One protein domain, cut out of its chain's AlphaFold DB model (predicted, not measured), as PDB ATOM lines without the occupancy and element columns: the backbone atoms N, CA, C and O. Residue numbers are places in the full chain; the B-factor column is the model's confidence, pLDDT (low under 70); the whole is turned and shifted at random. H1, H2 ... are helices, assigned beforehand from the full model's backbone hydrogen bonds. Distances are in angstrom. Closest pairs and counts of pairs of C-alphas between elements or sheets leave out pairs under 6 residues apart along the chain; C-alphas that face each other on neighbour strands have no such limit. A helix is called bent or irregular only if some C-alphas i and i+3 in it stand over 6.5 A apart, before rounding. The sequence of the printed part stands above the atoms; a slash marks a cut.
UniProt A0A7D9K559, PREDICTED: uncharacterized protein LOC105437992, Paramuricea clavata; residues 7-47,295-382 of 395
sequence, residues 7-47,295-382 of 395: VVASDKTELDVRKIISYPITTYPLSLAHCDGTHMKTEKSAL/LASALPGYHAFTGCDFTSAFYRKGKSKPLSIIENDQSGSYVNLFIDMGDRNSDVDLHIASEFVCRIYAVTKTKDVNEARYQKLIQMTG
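AT A GLANCE: This is residues 7 to 47 and 295 to 382 of the 395 residues of the protein "PREDICTED: uncharacterized protein LOC105437992" of Paramuricea clavata (UniProt A0A7D9K559). A cluster of crossed helices, H4, H5 and H6, makes one end of an elongated body, H7 joins it to H8, and H8 reaches toward the small H1 and H2 at the other end. A long stretch without named elements, residues 21 to 43, runs from H2 back to the short H3, beside H5. The printed part has 129 residues with eight named helices, H1 to H8 in chain order, and no named strand: all helix. It is compact, with a radius of gyration of the C-alphas of 16.0 A and spans of 52 by 34 by 28 A.

HOW THE PARTS SIT: H1, residues 7 to 12, and H2, residues 17 to 20, are close but not clearly touching, C-alphas 10 and 17 being closest at 6.6 A. H2 touches residues 370 to 374 of H8, residues 369 to 381, closest at C-alphas 18 and 374, 6.0 A. H3, residues 44 to 47, is close to but not clearly touching H5, residues 320 to 327: C-alphas 47 and 320 are closest at 6.3 A. H4, residues 295 to 305, touches H6, residues 333 to 342, closest at C-alphas 298 and 339, 4.4 A; they run the same way at a steep tilt of 69 degrees, only just short of about perpendicular. The hub H7, residues 350 to 360, touches H5 at C-alphas 360 and 322, 5.8 A, H6 at C-alphas 352 and 334, 7.0 A, and residues 369 to 372 of H8, closest at C-alphas 354 and 369, 5.5 A. Every O i to N i+4 pair is within hydrogen-bond range in H1, H5, H6, H7 and H8, against 5 of 7 in H4; H2 and H3 are too short for one.

IN THESE COORDINATES: H1 begins at C-alpha 7 (173.454, 213.888, 239.937) and H8, 18.4 A long, ends at C-alpha 381 (178.178, 218.940, 235.993). H4 and H6 are each 14.3 A long and H7 15.1 A; H4 is irregular, C-alphas 297 and 300 being 7.1 A apart.

THE WHOLE: C-alphas 12 and 296 are the two farthest apart, 52.2 A. Residues 48 to 294 are not printed, and C-alphas 47 and 295 are 13.8 A apart across the cut. The links H2 to H3 and H4 to H5 are long. The mean pLDDT of the printed part is 91.1, and residue 382 is under 70.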
ATOM      1  N   VAL A   7     174.324 212.712 240.111       75.19
ATOM      2  CA  VAL A   7     173.454 213.888 239.937       75.19
ATOM      3  C   VAL A   7     172.108 213.525 239.298       75.19
ATOM      4  O   VAL A   7     171.078 214.063 239.685       75.19
ATOM      5  N   VAL A   8     172.080 212.599 238.335       77.88
ATOM      6  CA  VAL A   8     170.817 212.128 237.736       77.88
ATOM      7  C   VAL A   8     170.018 211.274 238.722       77.88
ATOM      8  O   VAL A   8     168.795 211.374 238.763       77.88
ATOM      9  N   ALA A   9     170.684 210.439 239.520       79.38
ATOM     10  CA  ALA A   9     170.037 209.639 240.552       79.38
ATOM     11  C   ALA A   9     169.407 210.540 241.616       79.38
ATOM     12  O   ALA A   9     168.256 210.318 241.974       79.38
ATOM     13  N   SER A  10     170.101 211.592 242.053       80.19
ATOM     14  CA  SER A  10     169.551 212.551 243.015       80.19
ATOM     15  C   SER A  10     168.405 213.391 242.471       80.19
ATOM     16  O   SER A  10     167.557 213.816 243.236       80.19
ATOM     17  N   ASP A  11     168.354 213.639 241.161       77.62
ATOM     18  CA  ASP A  11     167.199 214.317 240.557       77.62
ATOM     19  C   ASP A  11     165.956 213.415 240.520       77.62
ATOM     20  O   ASP A  11     164.832 213.905 240.459       77.62
ATOM     21  N   LYS A  12     166.154 212.091 240.507       82.12
ATOM     22  CA  LYS A  12     165.084 211.090 240.384       82.12
ATOM     23  C   LYS A  12     164.717 210.408 241.704       82.12
ATOM     24  O   LYS A  12     163.797 209.596 241.714       82.12
ATOM     25  N   THR A  13     165.440 210.680 242.787       82.38
ATOM     26  CA  THR A  13     165.282 210.024 244.098       82.38
ATOM     27  C   THR A  13     165.542 211.018 245.233       82.38
ATOM     28  O   THR A  13     166.079 212.091 244.997       82.38
ATOM     29  N   GLU A  14     165.235 210.660 246.482       82.12
ATOM     30  CA  GLU A  14     165.536 211.476 247.679       82.12
ATOM     31  C   GLU A  14     167.007 211.373 248.141       82.12
ATOM     32  O   GLU A  14     167.344 211.547 249.312       82.12
ATOM     33  N   LEU A  15     167.909 211.024 247.227       83.81
ATOM     34  CA  LEU A  15     169.293 210.709 247.541       83.81
ATOM     35  C   LEU A  15     170.102 211.984 247.826       83.81
ATOM     36  O   LEU A  15     170.354 212.797 246.935       83.81
ATOM     37  N   ASP A  16     170.551 212.129 249.073       86.12
ATOM     38  CA  ASP A  16     171.358 213.269 249.511       86.12
ATOM     39  C   ASP A  16     172.804 213.172 248.999       86.12
ATOM     40  O   ASP A  16     173.696 212.566 249.606       86.12
ATOM     41  N   VAL A  17     173.047 213.820 247.859       85.12
ATOM     42  CA  VAL A  17     174.374 213.908 247.235       85.12
ATOM     43  C   VAL A  17     175.384 214.595 248.142       85.12
ATOM     44  O   VAL A  17     176.547 214.192 248.129       85.12
ATOM     45  N   ARG A  18     174.973 215.603 248.927       87.50
ATOM     46  CA  ARG A  18     175.887 216.322 249.829       87.50
ATOM     47  C   ARG A  18     176.440 215.374 250.880       87.50
ATOM     48  O   ARG A  18     177.643 215.374 251.129       87.50
ATOM     49  N   LYS A  19     175.584 214.517 251.437       88.00
ATOM     50  CA  LYS A  19     176.010 213.486 252.384       88.00
ATOM     51  C   LYS A  19     176.912 212.444 251.728       88.00
ATOM     52  O   LYS A  19     177.939 212.100 252.303       88.00
ATOM     53  N   ILE A  20     176.592 211.965 250.527       87.50
ATOM     54  CA  ILE A  20     177.374 210.901 249.869       87.50
ATOM     55  C   ILE A  20     178.813 211.329 249.588       87.50
ATOM     56  O   ILE A  20     179.747 210.599 249.904       87.50
ATOM     57  N   ILE A  21     179.015 212.524 249.041       86.75
ATOM     58  CA  ILE A  21     180.356 213.007 248.672       86.75
ATOM     59  C   ILE A  21     181.200 213.488 249.859       86.75
ATOM     60  O   ILE A  21     182.366 213.852 249.680       86.75
ATOM     61  N   SER A  22     180.634 213.493 251.071       89.50
ATOM     62  CA  SER A  22     181.442 213.620 252.286       89.50
ATOM     63  C   SER A  22     182.342 212.392 252.501       89.50
ATOM     64  O   SER A  22     183.376 212.500 253.158       89.50
ATOM     65  N   TYR A  23     182.034 211.271 251.834       87.06
ATOM     66  CA  TYR A  23     182.819 210.041 251.837       87.06
ATOM     67  C   TYR A  23     183.515 209.797 250.485       87.06
ATOM     68  O   TYR A  23     183.024 210.231 249.436       87.06
ATOM     69  N   PRO A  24     184.657 209.082 250.468       82.81
ATOM     70  CA  PRO A  24     185.251 208.590 249.229       82.81
ATOM     71  C   PRO A  24     184.267 207.695 248.457       82.81
ATOM     72  O   PRO A  24     183.754 206.717 248.986       82.81
ATOM     73  N   ILE A  25     184.022 208.017 247.184       82.00
ATOM     74  CA  ILE A  25     183.147 207.235 246.282       82.00
ATOM     75  C   ILE A  25     183.884 206.098 245.552       82.00
ATOM     76  O   ILE A  25     183.319 205.418 244.697       82.00
ATOM     77  N   THR A  26     185.166 205.931 245.850       85.69
ATOM     78  CA  THR A  26     186.076 204.921 245.306       85.69
ATOM     79  C   THR A  26     186.831 204.279 246.460       85.69
ATOM     80  O   THR A  26     186.930 204.875 247.530       85.69
ATOM     81  N   THR A  27     187.404 203.094 246.233       87.19
ATOM     82  CA  THR A  27     188.189 202.356 247.240       87.19
ATOM     83  C   THR A  27     189.269 203.218 247.889       87.19
ATOM     84  O   THR A  27     189.482 203.138 249.093       87.19
ATOM     85  N   TYR A  28     189.903 204.085 247.096       89.56
ATOM     86  CA  TYR A  28     190.900 205.041 247.561       89.56
ATOM     87  C   TYR A  28     190.438 206.475 247.297       89.56
ATOM     88  O   TYR A  28     189.805 206.728 246.266       89.56
ATOM     89  N   PRO A  29     190.756 207.441 248.174       89.19
ATOM     90  CA  PRO A  29     190.445 208.843 247.941       89.19
ATOM     91  C   PRO A  29     191.309 209.380 246.794       89.19
ATOM     92  O   PRO A  29     192.476 209.703 246.984       89.19
ATOM     93  N   LEU A  30     190.731 209.538 245.599       89.31
ATOM     94  CA  LEU A  30     191.474 209.966 244.400       89.31
ATOM     95  C   LEU A  30     192.065 211.386 244.482       89.31
ATOM     96  O   LEU A  30     192.822 211.801 243.610       89.31
ATOM     97  N   SER A  31     191.734 212.145 245.528       89.44
ATOM     98  CA  SER A  31     192.419 213.391 245.868       89.44
ATOM     99  C   SER A  31     193.828 213.175 246.429       89.44
ATOM    100  O   SER A  31     194.601 214.127 246.429       89.44
ATOM    101  N   LEU A  32     194.143 211.968 246.905       92.19
ATOM    102  CA  LEU A  32     195.365 211.596 247.629       92.19
ATOM    103  C   LEU A  32     195.927 210.222 247.202       92.19
ATOM    104  O   LEU A  32     196.881 209.744 247.793       92.19
ATOM    105  N   ALA A  33     195.339 209.532 246.226       92.25
ATOM    106  CA  ALA A  33     195.843 208.229 245.789       92.25
ATOM    107  C   ALA A  33     195.462 207.924 244.341       92.25
ATOM    108  O   ALA A  33     194.390 208.306 243.865       92.25
ATOM    109  N   HIS A  34     196.332 207.213 243.636       90.31
ATOM    110  CA  HIS A  34     196.013 206.617 242.347       90.31
ATOM    111  C   HIS A  34     194.952 205.509 242.503       90.31
ATOM    112  O   HIS A  34     194.618 205.074 243.604       90.31
ATOM    113  N   CYS A  35     194.384 205.052 241.382       88.88
ATOM    114  CA  CYS A  35     193.322 204.034 241.403       88.88
ATOM    115  C   CYS A  35     193.802 202.667 241.922       88.88
ATOM    116  O   CYS A  35     192.977 201.855 242.326       88.88
ATOM    117  N   ASP A  36     195.113 202.426 241.912       88.56
ATOM    118  CA  ASP A  36     195.773 201.235 242.452       88.56
ATOM    119  C   ASP A  36     196.162 201.374 243.939       88.56
ATOM    120  O   ASP A  36     196.769 200.467 244.501       88.56
ATOM    121  N   GLY A  37     195.820 202.500 244.578       87.12
ATOM    122  CA  GLY A  37     196.132 202.782 245.980       87.12
ATOM    123  C   GLY A  37     197.517 203.381 246.220       87.12
ATOM    124  O   GLY A  37     197.842 203.697 247.363       87.12
ATOM    125  N   THR A  38     198.331 203.584 245.179       86.81
ATOM    126  CA  THR A  38     199.641 204.234 245.332       86.81
ATOM    127  C   THR A  38     199.502 205.736 245.611       86.81
ATOM    128  O   THR A  38     198.548 206.385 245.176       86.81
ATOM    129  N   HIS A  39     200.451 206.304 246.360       87.81
ATOM    130  CA  HIS A  39     200.438 207.721 246.742       87.81
ATOM    131  C   HIS A  39     200.573 208.640 245.521       87.81
ATOM    132  O   HIS A  39     201.339 208.348 244.600       87.81
ATOM    133  N   MET A  40     199.892 209.788 245.536       90.94
ATOM    134  CA  MET A  40     200.147 210.843 244.552       90.94
ATOM    135  C   MET A  40     201.491 211.510 244.838       90.94
ATOM    136  O   MET A  40     201.816 211.813 245.988       90.94
ATOM    137  N   LYS A  41     202.232 211.832 243.775       87.81
ATOM    138  CA  LYS A  41     203.500 212.562 243.873       87.81
ATOM    139  C   LYS A  41     203.369 214.041 243.562       87.81
ATOM    140  O   LYS A  41     202.472 214.485 242.845       87.81
ATOM    141  N   THR A  42     204.342 214.785 244.064       86.50
ATOM    142  CA  THR A  42     204.574 216.192 243.751       86.50
ATOM    143  C   THR A  42     206.055 216.418 243.473       86.50
ATOM    144  O   THR A  42     206.912 215.657 243.923       86.50
ATOM    145  N   GLU A  43     206.367 217.452 242.699       87.00
ATOM    146  CA  GLU A  43     207.744 217.805 242.366       87.00
ATOM    147  C   GLU A  43     208.398 218.513 243.565       87.00
ATOM    148  O   GLU A  43     208.314 219.735 243.701       87.00
ATOM    149  N   LYS A  44     209.050 217.750 244.455       87.38
ATOM    150  CA  LYS A  44     209.744 218.308 245.632       87.38
ATOM    151  C   LYS A  44     210.816 219.332 245.253       87.38
ATOM    152  O   LYS A  44     210.917 220.376 245.889       87.38
ATOM    153  N   SER A  45     211.532 219.100 244.151       87.25
ATOM    154  CA  SER A  45     212.540 220.026 243.623       87.25
ATOM    155  C   SER A  45     211.979 221.411 243.285       87.25
ATOM    156  O   SER A  45     212.729 222.385 243.266       87.25
ATOM    157  N   ALA A  46     210.669 221.541 243.044       92.38
ATOM    158  CA  ALA A  46     210.035 222.847 242.892       92.38
ATOM    159  C   ALA A  46     209.991 223.633 244.213       92.38
ATOM    160  O   ALA A  46     210.165 224.848 244.181       92.38
ATOM    161  N   LEU A  47     209.804 222.958 245.357       95.19
ATOM    162  CA  LEU A  47     209.917 223.591 246.674       95.19
ATOM    163  C   LEU A  47     211.369 223.979 246.954       95.19
ATOM    164  O   LEU A  47     211.603 225.123 247.315       95.19
ATOM    165  N   LEU A 295     207.256 230.933 259.720       96.88
ATOM    166  CA  LEU A 295     207.238 230.178 258.465       96.88
ATOM    167  C   LEU A 295     208.360 229.139 258.382       96.88
ATOM    168  O   LEU A 295     208.101 228.048 257.868       96.88
ATOM    169  N   ALA A 296     209.564 229.422 258.886       96.56
ATOM    170  CA  ALA A 296     210.647 228.440 258.895       96.56
ATOM    171  C   ALA A 296     210.252 227.239 259.769       96.56
ATOM    172  O   ALA A 296     210.300 226.098 259.305       96.56
ATOM    173  N   SER A 297     209.729 227.505 260.972       95.94
ATOM    174  CA  SER A 297     209.166 226.491 261.881       95.94
ATOM    175  C   SER A 297     208.016 225.677 261.272       95.94
ATOM    176  O   SER A 297     207.895 224.478 261.523       95.94
ATOM    177  N   ALA A 298     207.178 226.302 260.446       97.31
ATOM    178  CA  ALA A 298     206.044 225.660 259.785       97.31
ATOM    179  C   ALA A 298     206.444 224.726 258.625       97.31
ATOM    180  O   ALA A 298     205.661 223.853 258.236       97.31
ATOM    181  N   LEU A 299     207.633 224.889 258.030       97.44
ATOM    182  CA  LEU A 299     208.003 224.178 256.801       97.44
ATOM    183  C   LEU A 299     207.947 222.641 256.897       97.44
ATOM    184  O   LEU A 299     207.449 222.037 255.940       97.44
ATOM    185  N   PRO A 300     208.390 221.974 257.983       96.25
ATOM    186  CA  PRO A 300     208.271 220.522 258.111       96.25
ATOM    187  C   PRO A 300     206.819 220.027 258.060       96.25
ATOM    188  O   PRO A 300     206.501 219.139 257.260       96.25
ATOM    189  N   GLY A 301     205.918 220.634 258.844       96.38
ATOM    190  CA  GLY A 301     204.494 220.282 258.853       96.38
ATOM    191  C   GLY A 301     203.831 220.574 257.508       96.38
ATOM    192  O   GLY A 301     203.120 219.735 256.951       96.38
ATOM    193  N   TYR A 302     204.157 221.719 256.909       97.25
ATOM    194  CA  TYR A 302     203.732 222.087 255.562       97.25
ATOM    195  C   TYR A 302     204.170 221.066 254.496       97.25
ATOM    196  O   TYR A 302     203.394 220.669 253.611       97.25
ATOM    197  N   HIS A 303     205.431 220.641 254.549       95.94
ATOM    198  CA  HIS A 303     206.015 219.728 253.576       95.94
ATOM    199  C   HIS A 303     205.394 218.337 253.666       95.94
ATOM    200  O   HIS A 303     205.049 217.770 252.622       95.94
ATOM    201  N   ALA A 304     205.168 217.844 254.886       94.50
ATOM    202  CA  ALA A 304     204.432 216.612 255.140       94.50
ATOM    203  C   ALA A 304     202.967 216.724 254.683       94.50
ATOM    204  O   ALA A 304     202.470 215.841 253.989       94.50
ATOM    205  N   PHE A 305     202.278 217.829 254.972       95.62
ATOM    206  CA  PHE A 305     200.872 218.006 254.592       95.62
ATOM    207  C   PHE A 305     200.658 218.060 253.074       95.62
ATOM    208  O   PHE A 305     199.675 217.543 252.547       95.62
ATOM    209  N   THR A 306     201.583 218.684 252.342       95.38
ATOM    210  CA  THR A 306     201.498 218.831 250.879       95.38
ATOM    211  C   THR A 306     202.120 217.670 250.092       95.38
ATOM    212  O   THR A 306     202.158 217.724 248.859       95.38
ATOM    213  N   GLY A 307     202.577 216.627 250.790       93.00
ATOM    214  CA  GLY A 307     203.148 215.396 250.241       93.00
ATOM    215  C   GLY A 307     204.677 215.360 250.286       93.00
ATOM    216  O   GLY A 307     205.332 216.215 249.687       93.00
ATOM    217  N   CYS A 308     205.245 214.352 250.943       90.25
ATOM    218  CA  CYS A 308     206.682 214.051 250.992       90.25
ATOM    219  C   CYS A 308     206.934 212.559 250.674       90.25
ATOM    220  O   CYS A 308     206.092 211.927 250.042       90.25
ATOM    221  N   ASP A 309     208.077 211.979 251.066       84.06
ATOM    222  CA  ASP A 309     208.311 210.533 250.865       84.06
ATOM    223  C   ASP A 309     207.364 209.651 251.709       84.06
ATOM    224  O   ASP A 309     207.109 208.501 251.348       84.06
ATOM    225  N   PHE A 310     206.788 210.195 252.788       83.94
ATOM    226  CA  PHE A 310     205.902 209.473 253.712       83.94
ATOM    227  C   PHE A 310     204.409 209.720 253.477       83.94
ATOM    228  O   PHE A 310     203.574 208.901 253.859       83.94
ATOM    229  N   THR A 311     204.049 210.837 252.848       89.88
ATOM    230  CA  THR A 311     202.660 211.292 252.716       89.88
ATOM    231  C   THR A 311     202.312 211.583 251.264       89.88
ATOM    232  O   THR A 311     203.146 212.017 250.472       89.88
ATOM    233  N   SER A 312     201.051 211.373 250.888       92.25
ATOM    234  CA  SER A 312     200.620 211.688 249.529       92.25
ATOM    235  C   SER A 312     200.501 213.191 249.293       92.25
ATOM    236  O   SER A 312     200.002 213.935 250.132       92.25
ATOM    237  N   ALA A 313     200.830 213.617 248.077       94.56
ATOM    238  CA  ALA A 313     200.444 214.926 247.579       94.56
ATOM    239  C   ALA A 313     198.936 215.019 247.292       94.56
ATOM    240  O   ALA A 313     198.240 214.018 247.092       94.56
ATOM    241  N   PHE A 314     198.436 216.249 247.187       95.12
ATOM    242  CA  PHE A 314     197.093 216.517 246.679       95.12
ATOM    243  C   PHE A 314     197.046 216.398 245.150       95.12
ATOM    244  O   PHE A 314     197.916 216.901 244.433       95.12
ATOM    245  N   TYR A 315     195.986 215.785 244.619       92.81
ATOM    246  CA  TYR A 315     195.843 215.535 243.185       92.81
ATOM    247  C   TYR A 315     195.969 216.811 242.346       92.81
ATOM    248  O   TYR A 315     195.159 217.739 242.466       92.81
ATOM    249  N   ARG A 316     196.960 216.815 241.443       91.75
ATOM    250  CA  ARG A 316     197.310 217.941 240.557       91.75
ATOM    251  C   ARG A 316     197.631 219.235 241.312       91.75
ATOM    252  O   ARG A 316     197.327 220.326 240.821       91.75
ATOM    253  N   LYS A 317     198.215 219.134 242.507       93.31
ATOM    254  CA  LYS A 317     198.678 220.281 243.292       93.31
ATOM    255  C   LYS A 317     200.170 220.154 243.565       93.31
ATOM    256  O   LYS A 317     200.618 219.205 244.194       93.31
ATOM    257  N   GLY A 318     200.923 221.131 243.064       91.31
ATOM    258  CA  GLY A 318     202.326 221.318 243.425       91.31
ATOM    259  C   GLY A 318     202.475 222.017 244.778       91.31
ATOM    260  O   GLY A 318     201.481 222.425 245.379       91.31
ATOM    261  N   LYS A 319     203.723 222.213 245.213       93.81
ATOM    262  CA  LYS A 319     204.069 222.876 246.483       93.81
ATOM    263  C   LYS A 319     204.189 224.404 246.386       93.81
ATOM    264  O   LYS A 319     204.049 225.093 247.379       93.81
ATOM    265  N   SER A 320     204.384 225.001 245.215       92.00
ATOM    266  CA  SER A 320     204.574 226.465 245.165       92.00
ATOM    267  C   SER A 320     203.297 227.246 245.501       92.00
ATOM    268  O   SER A 320     203.335 228.209 246.253       92.00
ATOM    269  N   LYS A 321     202.139 226.808 244.985       93.12
ATOM    270  CA  LYS A 321     200.866 227.506 245.223       93.12
ATOM    271  C   LYS A 321     200.396 227.426 246.687       93.12
ATOM    272  O   LYS A 321     199.983 228.461 247.197       93.12
ATOM    273  N   PRO A 322     200.406 226.254 247.354       95.94
ATOM    274  CA  PRO A 322     200.083 226.171 248.775       95.94
ATOM    275  C   PRO A 322     201.000 227.035 249.645       95.94
ATOM    276  O   PRO A 322     200.485 227.732 250.509       95.94
ATOM    277  N   LEU A 323     202.310 227.076 249.364       96.44
ATOM    278  CA  LEU A 323     203.234 227.958 250.081       96.44
ATOM    279  C   LEU A 323     202.815 229.429 249.954       96.44
ATOM    280  O   LEU A 323     202.657 230.103 250.962       96.44
ATOM    281  N   SER A 324     202.485 229.892 248.745       95.50
ATOM    282  CA  SER A 324     201.998 231.265 248.563       95.50
ATOM    283  C   SER A 324     200.654 231.562 249.223       95.50
ATOM    284  O   SER A 324     200.349 232.724 249.469       95.50
ATOM    285  N   ILE A 325     199.838 230.558 249.546       96.94
ATOM    286  CA  ILE A 325     198.639 230.776 250.372       96.94
ATOM    287  C   ILE A 325     199.041 231.089 251.821       96.94
ATOM    288  O   ILE A 325     198.406 231.939 252.435       96.94
ATOM    289  N   ILE A 326     200.088 230.443 252.344       97.25
ATOM    290  CA  ILE A 326     200.617 230.678 253.698       97.25
ATOM    291  C   ILE A 326     201.312 232.042 253.770       97.25
ATOM    292  O   ILE A 326     201.030 232.817 254.679       97.25
ATOM    293  N   GLU A 327     202.155 232.362 252.781       95.00
ATOM    294  CA  GLU A 327     202.867 233.652 252.684       95.00
ATOM    295  C   GLU A 327     201.884 234.841 252.720       95.00
ATOM    296  O   GLU A 327     202.127 235.839 253.389       95.00
ATOM    297  N   ASN A 328     200.732 234.717 252.049       94.69
ATOM    298  CA  ASN A 328     199.728 235.785 251.959       94.69
ATOM    299  C   ASN A 328     198.648 235.741 253.059       94.69
ATOM    300  O   ASN A 328     197.728 236.566 253.044       94.69
ATOM    301  N   ASP A 329     198.702 234.786 253.992       95.31
ATOM    302  CA  ASP A 329     197.715 234.682 255.068       95.31
ATOM    303  C   ASP A 329     197.942 235.763 256.127       95.31
ATOM    304  O   ASP A 329     198.863 235.684 256.933       95.31
ATOM    305  N   GLN A 330     197.059 236.757 256.180       93.69
ATOM    306  CA  GLN A 330     197.144 237.842 257.159       93.69
ATOM    307  C   GLN A 330     196.900 237.380 258.599       93.69
ATOM    308  O   GLN A 330     197.386 238.017 259.528       93.69
ATOM    309  N   SER A 331     196.163 236.284 258.799       94.75
ATOM    310  CA  SER A 331     195.800 235.816 260.140       94.75
ATOM    311  C   SER A 331     196.936 235.087 260.860       94.75
ATOM    312  O   SER A 331     196.935 235.035 262.084       94.75
ATOM    313  N   GLY A 332     197.880 234.499 260.113       96.19
ATOM    314  CA  GLY A 332     198.911 233.613 260.666       96.19
ATOM    315  C   GLY A 332     198.387 232.227 261.061       96.19
ATOM    316  O   GLY A 332     199.166 231.378 261.485       96.19
ATOM    317  N   SER A 333     197.091 231.962 260.880       97.38
ATOM    318  CA  SER A 333     196.464 230.694 261.258       97.38
ATOM    319  C   SER A 333     197.050 229.503 260.504       97.38
ATOM    320  O   SER A 333     197.187 228.428 261.084       97.38
ATOM    321  N   TYR A 334     197.448 229.677 259.239       98.06
ATOM    322  CA  TYR A 334     198.058 228.588 258.473       98.06
ATOM    323  C   TYR A 334     199.498 228.308 258.895       98.06
ATOM    324  O   TYR A 334     199.920 227.160 258.831       98.06
ATOM    325  N   VAL A 335     200.242 229.325 259.335       97.88
ATOM    326  CA  VAL A 335     201.577 229.115 259.907       97.88
ATOM    327  C   VAL A 335     201.449 228.297 261.187       97.88
ATOM    328  O   VAL A 335     202.032 227.220 261.262       97.88
ATOM    329  N   ASN A 336     200.604 228.738 262.123       97.31
ATOM    330  CA  ASN A 336     200.381 228.031 263.387       97.31
ATOM    331  C   ASN A 336     199.916 226.591 263.156       97.31
ATOM    332  O   ASN A 336     200.488 225.678 263.733       97.31
ATOM    333  N   LEU A 337     198.985 226.372 262.218       98.12
ATOM    334  CA  LEU A 337     198.549 225.029 261.830       98.12
ATOM    335  C   LEU A 337     199.730 224.105 261.502       98.12
ATOM    336  O   LEU A 337     199.738 222.941 261.897       98.12
ATOM    337  N   PHE A 338     200.697 224.590 260.723       97.88
ATOM    338  CA  PHE A 338     201.820 223.770 260.279       97.88
ATOM    339  C   PHE A 338     202.944 223.662 261.307       97.88
ATOM    340  O   PHE A 338     203.656 222.659 261.287       97.88
ATOM    341  N   ILE A 339     203.068 224.632 262.215       96.81
ATOM    342  CA  ILE A 339     203.886 224.492 263.424       96.81
ATOM    343  C   ILE A 339     203.303 223.373 264.293       96.81
ATOM    344  O   ILE A 339     204.018 222.427 264.616       96.81
ATOM    345  N   ASP A 340     201.997 223.414 264.567       96.31
ATOM    346  CA  ASP A 340     201.293 222.413 265.375       96.31
ATOM    347  C   ASP A 340     201.369 221.016 264.747       96.31
ATOM    348  O   ASP A 340     201.627 220.040 265.438       96.31
ATOM    349  N   MET A 341     201.239 220.893 263.419       94.81
ATOM    350  CA  MET A 341     201.459 219.609 262.730       94.81
ATOM    351  C   MET A 341     202.889 219.069 262.878       94.81
ATOM    352  O   MET A 341     203.107 217.868 262.705       94.81
ATOM    353  N   GLY A 342     203.868 219.945 263.112       90.31
ATOM    354  CA  GLY A 342     205.270 219.596 263.322       90.31
ATOM    355  C   GLY A 342     205.627 219.278 264.777       90.31
ATOM    356  O   GLY A 342     206.743 218.803 265.018       90.31
ATOM    357  N   ASP A 343     204.719 219.517 265.728       90.19
ATOM    358  CA  ASP A 343     204.881 219.192 267.145       90.19
ATOM    359  C   ASP A 343     204.004 217.996 267.531       90.19
ATOM    360  O   ASP A 343     202.784 217.991 267.399       90.19
ATOM    361  N   ARG A 344     204.641 216.962 268.076       86.38
ATOM    362  CA  ARG A 344     203.967 215.748 268.555       86.38
ATOM    363  C   ARG A 344     203.018 215.989 269.733       86.38
ATOM    364  O   ARG A 344     202.234 215.097 270.045       86.38
ATOM    365  N   ASN A 345     203.154 217.116 270.430       90.44
ATOM    366  CA  ASN A 345     202.354 217.446 271.608       90.44
ATOM    367  C   ASN A 345     201.200 218.411 271.303       90.44
ATOM    368  O   ASN A 345     200.378 218.643 272.188       90.44
ATOM    369  N   SER A 346     201.147 218.975 270.094       92.44
ATOM    370  CA  SER A 346     200.110 219.924 269.697       92.44
ATOM    371  C   SER A 346     198.887 219.223 269.112       92.44
ATOM    372  O   SER A 346     198.987 218.229 268.389       92.44
ATOM    373  N   ASP A 347     197.713 219.797 269.377       93.31
ATOM    374  CA  ASP A 347     196.470 219.420 268.713       93.31
ATOM    375  C   ASP A 347     196.317 220.202 267.404       93.31
ATOM    376  O   ASP A 347     196.349 221.430 267.378       93.31
ATOM    377  N   VAL A 348     196.099 219.489 266.299       95.00
ATOM    378  CA  VAL A 348     195.947 220.107 264.975       95.00
ATOM    379  C   VAL A 348     194.506 220.574 264.762       95.00
ATOM    380  O   VAL A 348     193.574 219.764 264.747       95.00
ATOM    381  N   ASP A 349     194.312 221.868 264.491       96.06
ATOM    382  CA  ASP A 349     192.997 222.414 264.141       96.06
ATOM    383  C   ASP A 349     192.545 221.943 262.743       96.06
ATOM    384  O   ASP A 349     192.944 222.453 261.687       96.06
ATOM    385  N   LEU A 350     191.642 220.961 262.736       96.25
ATOM    386  CA  LEU A 350     191.080 220.390 261.513       96.25
ATOM    387  C   LEU A 350     190.193 221.369 260.729       96.25
ATOM    388  O   LEU A 350     190.023 221.186 259.520       96.25
ATOM    389  N   HIS A 351     189.628 222.400 261.364       97.19
ATOM    390  CA  HIS A 351     188.856 223.430 260.671       97.19
ATOM    391  C   HIS A 351     189.778 224.320 259.835       97.19
ATOM    392  O   HIS A 351     189.492 224.557 258.657       97.19
ATOM    393  N   ILE A 352     190.914 224.738 260.398       97.75
ATOM    394  CA  ILE A 352     191.930 225.512 259.670       97.75
ATOM    395  C   ILE A 352     192.559 224.648 258.566       97.75
ATOM    396  O   ILE A 352     192.683 225.109 257.428       97.75
ATOM    397  N   ALA A 353     192.865 223.374 258.839       97.75
ATOM    398  CA  ALA A 353     193.346 222.445 257.810       97.75
ATOM    399  C   ALA A 353     192.335 222.276 256.663       97.75
ATOM    400  O   ALA A 353     192.697 222.333 255.483       97.75
ATOM    401  N   SER A 354     191.051 222.109 256.995       97.38
ATOM    402  CA  SER A 354     189.956 222.032 256.023       97.38
ATOM    403  C   SER A 354     189.867 223.308 255.182       97.38
ATOM    404  O   SER A 354     189.767 223.242 253.949       97.38
ATOM    405  N   GLU A 355     189.958 224.474 255.822       97.94
ATOM    406  CA  GLU A 355     189.974 225.755 255.130       97.94
ATOM    407  C   GLU A 355     191.151 225.832 254.152       97.94
ATOM    408  O   GLU A 355     190.952 226.147 252.973       97.94
ATOM    409  N   PHE A 356     192.357 225.485 254.603       98.00
ATOM    410  CA  PHE A 356     193.562 225.510 253.781       98.00
ATOM    411  C   PHE A 356     193.429 224.609 252.543       98.00
ATOM    412  O   PHE A 356     193.704 225.042 251.417       98.00
ATOM    413  N   VAL A 357     192.892 223.392 252.696       97.00
ATOM    414  CA  VAL A 357     192.598 222.493 251.565       97.00
ATOM    415  C   VAL A 357     191.613 223.136 250.585       97.00
ATOM    416  O   VAL A 357     191.833 223.086 249.369       97.00
ATOM    417  N   CYS A 358     190.560 223.801 251.070       97.12
ATOM    418  CA  CYS A 358     189.639 224.538 250.198       97.12
ATOM    419  C   CYS A 358     190.389 225.587 249.356       97.12
ATOM    420  O   CYS A 358     190.189 225.662 248.135       97.12
ATOM    421  N   ARG A 359     191.315 226.343 249.965       96.69
ATOM    422  CA  ARG A 359     192.141 227.345 249.265       96.69
ATOM    423  C   ARG A 359     193.069 226.717 248.220       96.69
ATOM    424  O   ARG A 359     193.120 227.216 247.091       96.69
ATOM    425  N   ILE A 360     193.704 225.577 248.506       95.69
ATOM    426  CA  ILE A 360     194.533 224.821 247.536       95.69
ATOM    427  C   ILE A 360     193.735 224.479 246.260       95.69
ATOM    428  O   ILE A 360     194.230 224.578 245.121       95.69
ATOM    429  N   TYR A 361     192.464 224.106 246.419       94.44
ATOM    430  CA  TYR A 361     191.556 223.793 245.311       94.44
ATOM    431  C   TYR A 361     190.842 225.016 244.708       94.44
ATOM    432  O   TYR A 361     190.002 224.852 243.812       94.44
ATOM    433  N   ALA A 362     191.238 226.227 245.115       93.62
ATOM    434  CA  ALA A 362     190.653 227.503 244.702       93.62
ATOM    435  C   ALA A 362     189.141 227.581 244.977       93.62
ATOM    436  O   ALA A 362     188.369 228.078 244.158       93.62
ATOM    437  N   VAL A 363     188.715 227.043 246.120       94.62
ATOM    438  CA  VAL A 363     187.355 227.169 246.642       94.62
ATOM    439  C   VAL A 363     187.395 228.164 247.797       94.62
ATOM    440  O   VAL A 363     187.900 227.867 248.876       94.62
ATOM    441  N   THR A 364     186.897 229.376 247.551       92.50
ATOM    442  CA  THR A 364     186.944 230.488 248.518       92.50
ATOM    443  C   THR A 364     185.634 230.699 249.274       92.50
ATOM    444  O   THR A 364     185.635 231.289 250.345       92.50
ATOM    445  N   LYS A 365     184.514 230.182 248.751       92.75
ATOM    446  CA  LYS A 365     183.164 230.397 249.306       92.75
ATOM    447  C   LYS A 365     182.852 229.573 250.557       92.75
ATOM    448  O   LYS A 365     181.824 229.792 251.183       92.75
ATOM    449  N   THR A 366     183.691 228.599 250.885       95.19
ATOM    450  CA  THR A 366     183.534 227.736 252.055       95.19
ATOM    451  C   THR A 366     184.893 227.472 252.695       95.19
ATOM    452  O   THR A 366     185.938 227.662 252.063       95.19
ATOM    453  N   LYS A 367     184.856 227.065 253.961       96.38
ATOM    454  CA  LYS A 367     185.989 226.572 254.751       96.38
ATOM    455  C   LYS A 367     185.890 225.063 255.016       96.38
ATOM    456  O   LYS A 367     186.817 224.462 255.540       96.38
ATOM    457  N   ASP A 368     184.772 224.448 254.638       96.12
ATOM    458  CA  ASP A 368     184.493 223.030 254.835       96.12
ATOM    459  C   ASP A 368     184.798 222.226 253.560       96.12
ATOM    460  O   ASP A 368     184.270 222.514 252.478       96.12
ATOM    461  N   VAL A 369     185.647 221.204 253.684       94.88
ATOM    462  CA  VAL A 369     186.065 220.350 252.561       94.88
ATOM    463  C   VAL A 369     184.919 219.548 251.945       94.88
ATOM    464  O   VAL A 369     184.956 219.288 250.739       94.88
ATOM    465  N   ASN A 370     183.900 219.162 252.713       93.69
ATOM    466  CA  ASN A 370     182.766 218.401 252.189       93.69
ATOM    467  C   ASN A 370     181.875 219.300 251.325       93.69
ATOM    468  O   ASN A 370     181.515 218.930 250.204       93.69
ATOM    469  N   GLU A 371     181.617 220.524 251.778       93.56
ATOM    470  CA  GLU A 371     180.945 221.547 250.980       93.56
ATOM    471  C   GLU A 371     181.781 221.920 249.744       93.56
ATOM    472  O   GLU A 371     181.243 222.072 248.646       93.56
ATOM    473  N   ALA A 372     183.111 221.986 249.859       93.38
ATOM    474  CA  ALA A 372     183.974 222.232 248.704       93.38
ATOM    475  C   ALA A 372     183.882 221.110 247.653       93.38
ATOM    476  O   ALA A 372     183.832 221.397 246.451       93.38
ATOM    477  N   ARG A 373     183.808 219.840 248.079       90.50
ATOM    478  CA  ARG A 373     183.564 218.693 247.182       90.50
ATOM    479  C   ARG A 373     182.213 218.816 246.482       90.50
ATOM    480  O   ARG A 373     182.153 218.613 245.267       90.50
ATOM    481  N   TYR A 374     181.165 219.210 247.209       88.69
ATOM    482  CA  TYR A 374     179.845 219.478 246.630       88.69
ATOM    483  C   TYR A 374     179.906 220.543 245.545       88.69
ATOM    484  O   TYR A 374     179.515 220.295 244.403       88.69
ATOM    485  N   GLN A 375     180.480 221.702 245.857       89.19
ATOM    486  CA  GLN A 375     180.589 222.804 244.907       89.19
ATOM    487  C   GLN A 375     181.375 222.405 243.654       89.19
ATOM    488  O   GLN A 375     180.963 222.741 242.541       89.19
ATOM    489  N   LYS A 376     182.469 221.646 243.799       87.38
ATOM    490  CA  LYS A 376     183.237 221.135 242.655       87.38
ATOM    491  C   LYS A 376     182.436 220.154 241.802       87.38
ATOM    492  O   LYS A 376     182.483 220.265 240.577       87.38
ATOM    493  N   LEU A 377     181.673 219.244 242.408       85.38
ATOM    494  CA  LEU A 377     180.795 218.327 241.675       85.38
ATOM    495  C   LEU A 377     179.733 219.091 240.867       85.38
ATOM    496  O   LEU A 377     179.534 218.813 239.681       85.38
ATOM    497  N   ILE A 378     179.082 220.081 241.480       81.81
ATOM    498  CA  ILE A 378     178.072 220.915 240.811       81.81
ATOM    499  C   ILE A 378     178.689 221.718 239.656       81.81
ATOM    500  O   ILE A 378     178.141 221.722 238.553       81.81
ATOM    501  N   GLN A 379     179.868 222.317 239.860       82.44
ATOM    502  CA  GLN A 379     180.613 223.015 238.801       82.44
ATOM    503  C   GLN A 379     180.945 222.085 237.625       82.44
ATOM    504  O   GLN A 379     180.705 222.437 236.473       82.44
ATOM    505  N   MET A 380     181.452 220.877 237.897       80.00
ATOM    506  CA  MET A 380     181.809 219.901 236.857       80.00
ATOM    507  C   MET A 380     180.607 219.384 236.056       80.00
ATOM    508  O   MET A 380     180.773 218.909 234.931       80.00
ATOM    509  N   THR A 381     179.408 219.427 236.634       75.75
ATOM    510  CA  THR A 381     178.178 218.940 235.993       75.75
ATOM    511  C   THR A 381     177.362 220.049 235.326       75.75
ATOM    512  O   THR A 381     176.351 219.744 234.700       75.75
ATOM    513  N   GLY A 382     177.822 221.307 235.381       63.94
ATOM    514  CA  GLY A 382     177.213 222.446 234.684       63.94
ATOM    515  C   GLY A 382     175.951 223.008 235.348       63.94
ATOM    516  O   GLY A 382     175.295 223.872 234.773       63.94
TER     517      GLY A 382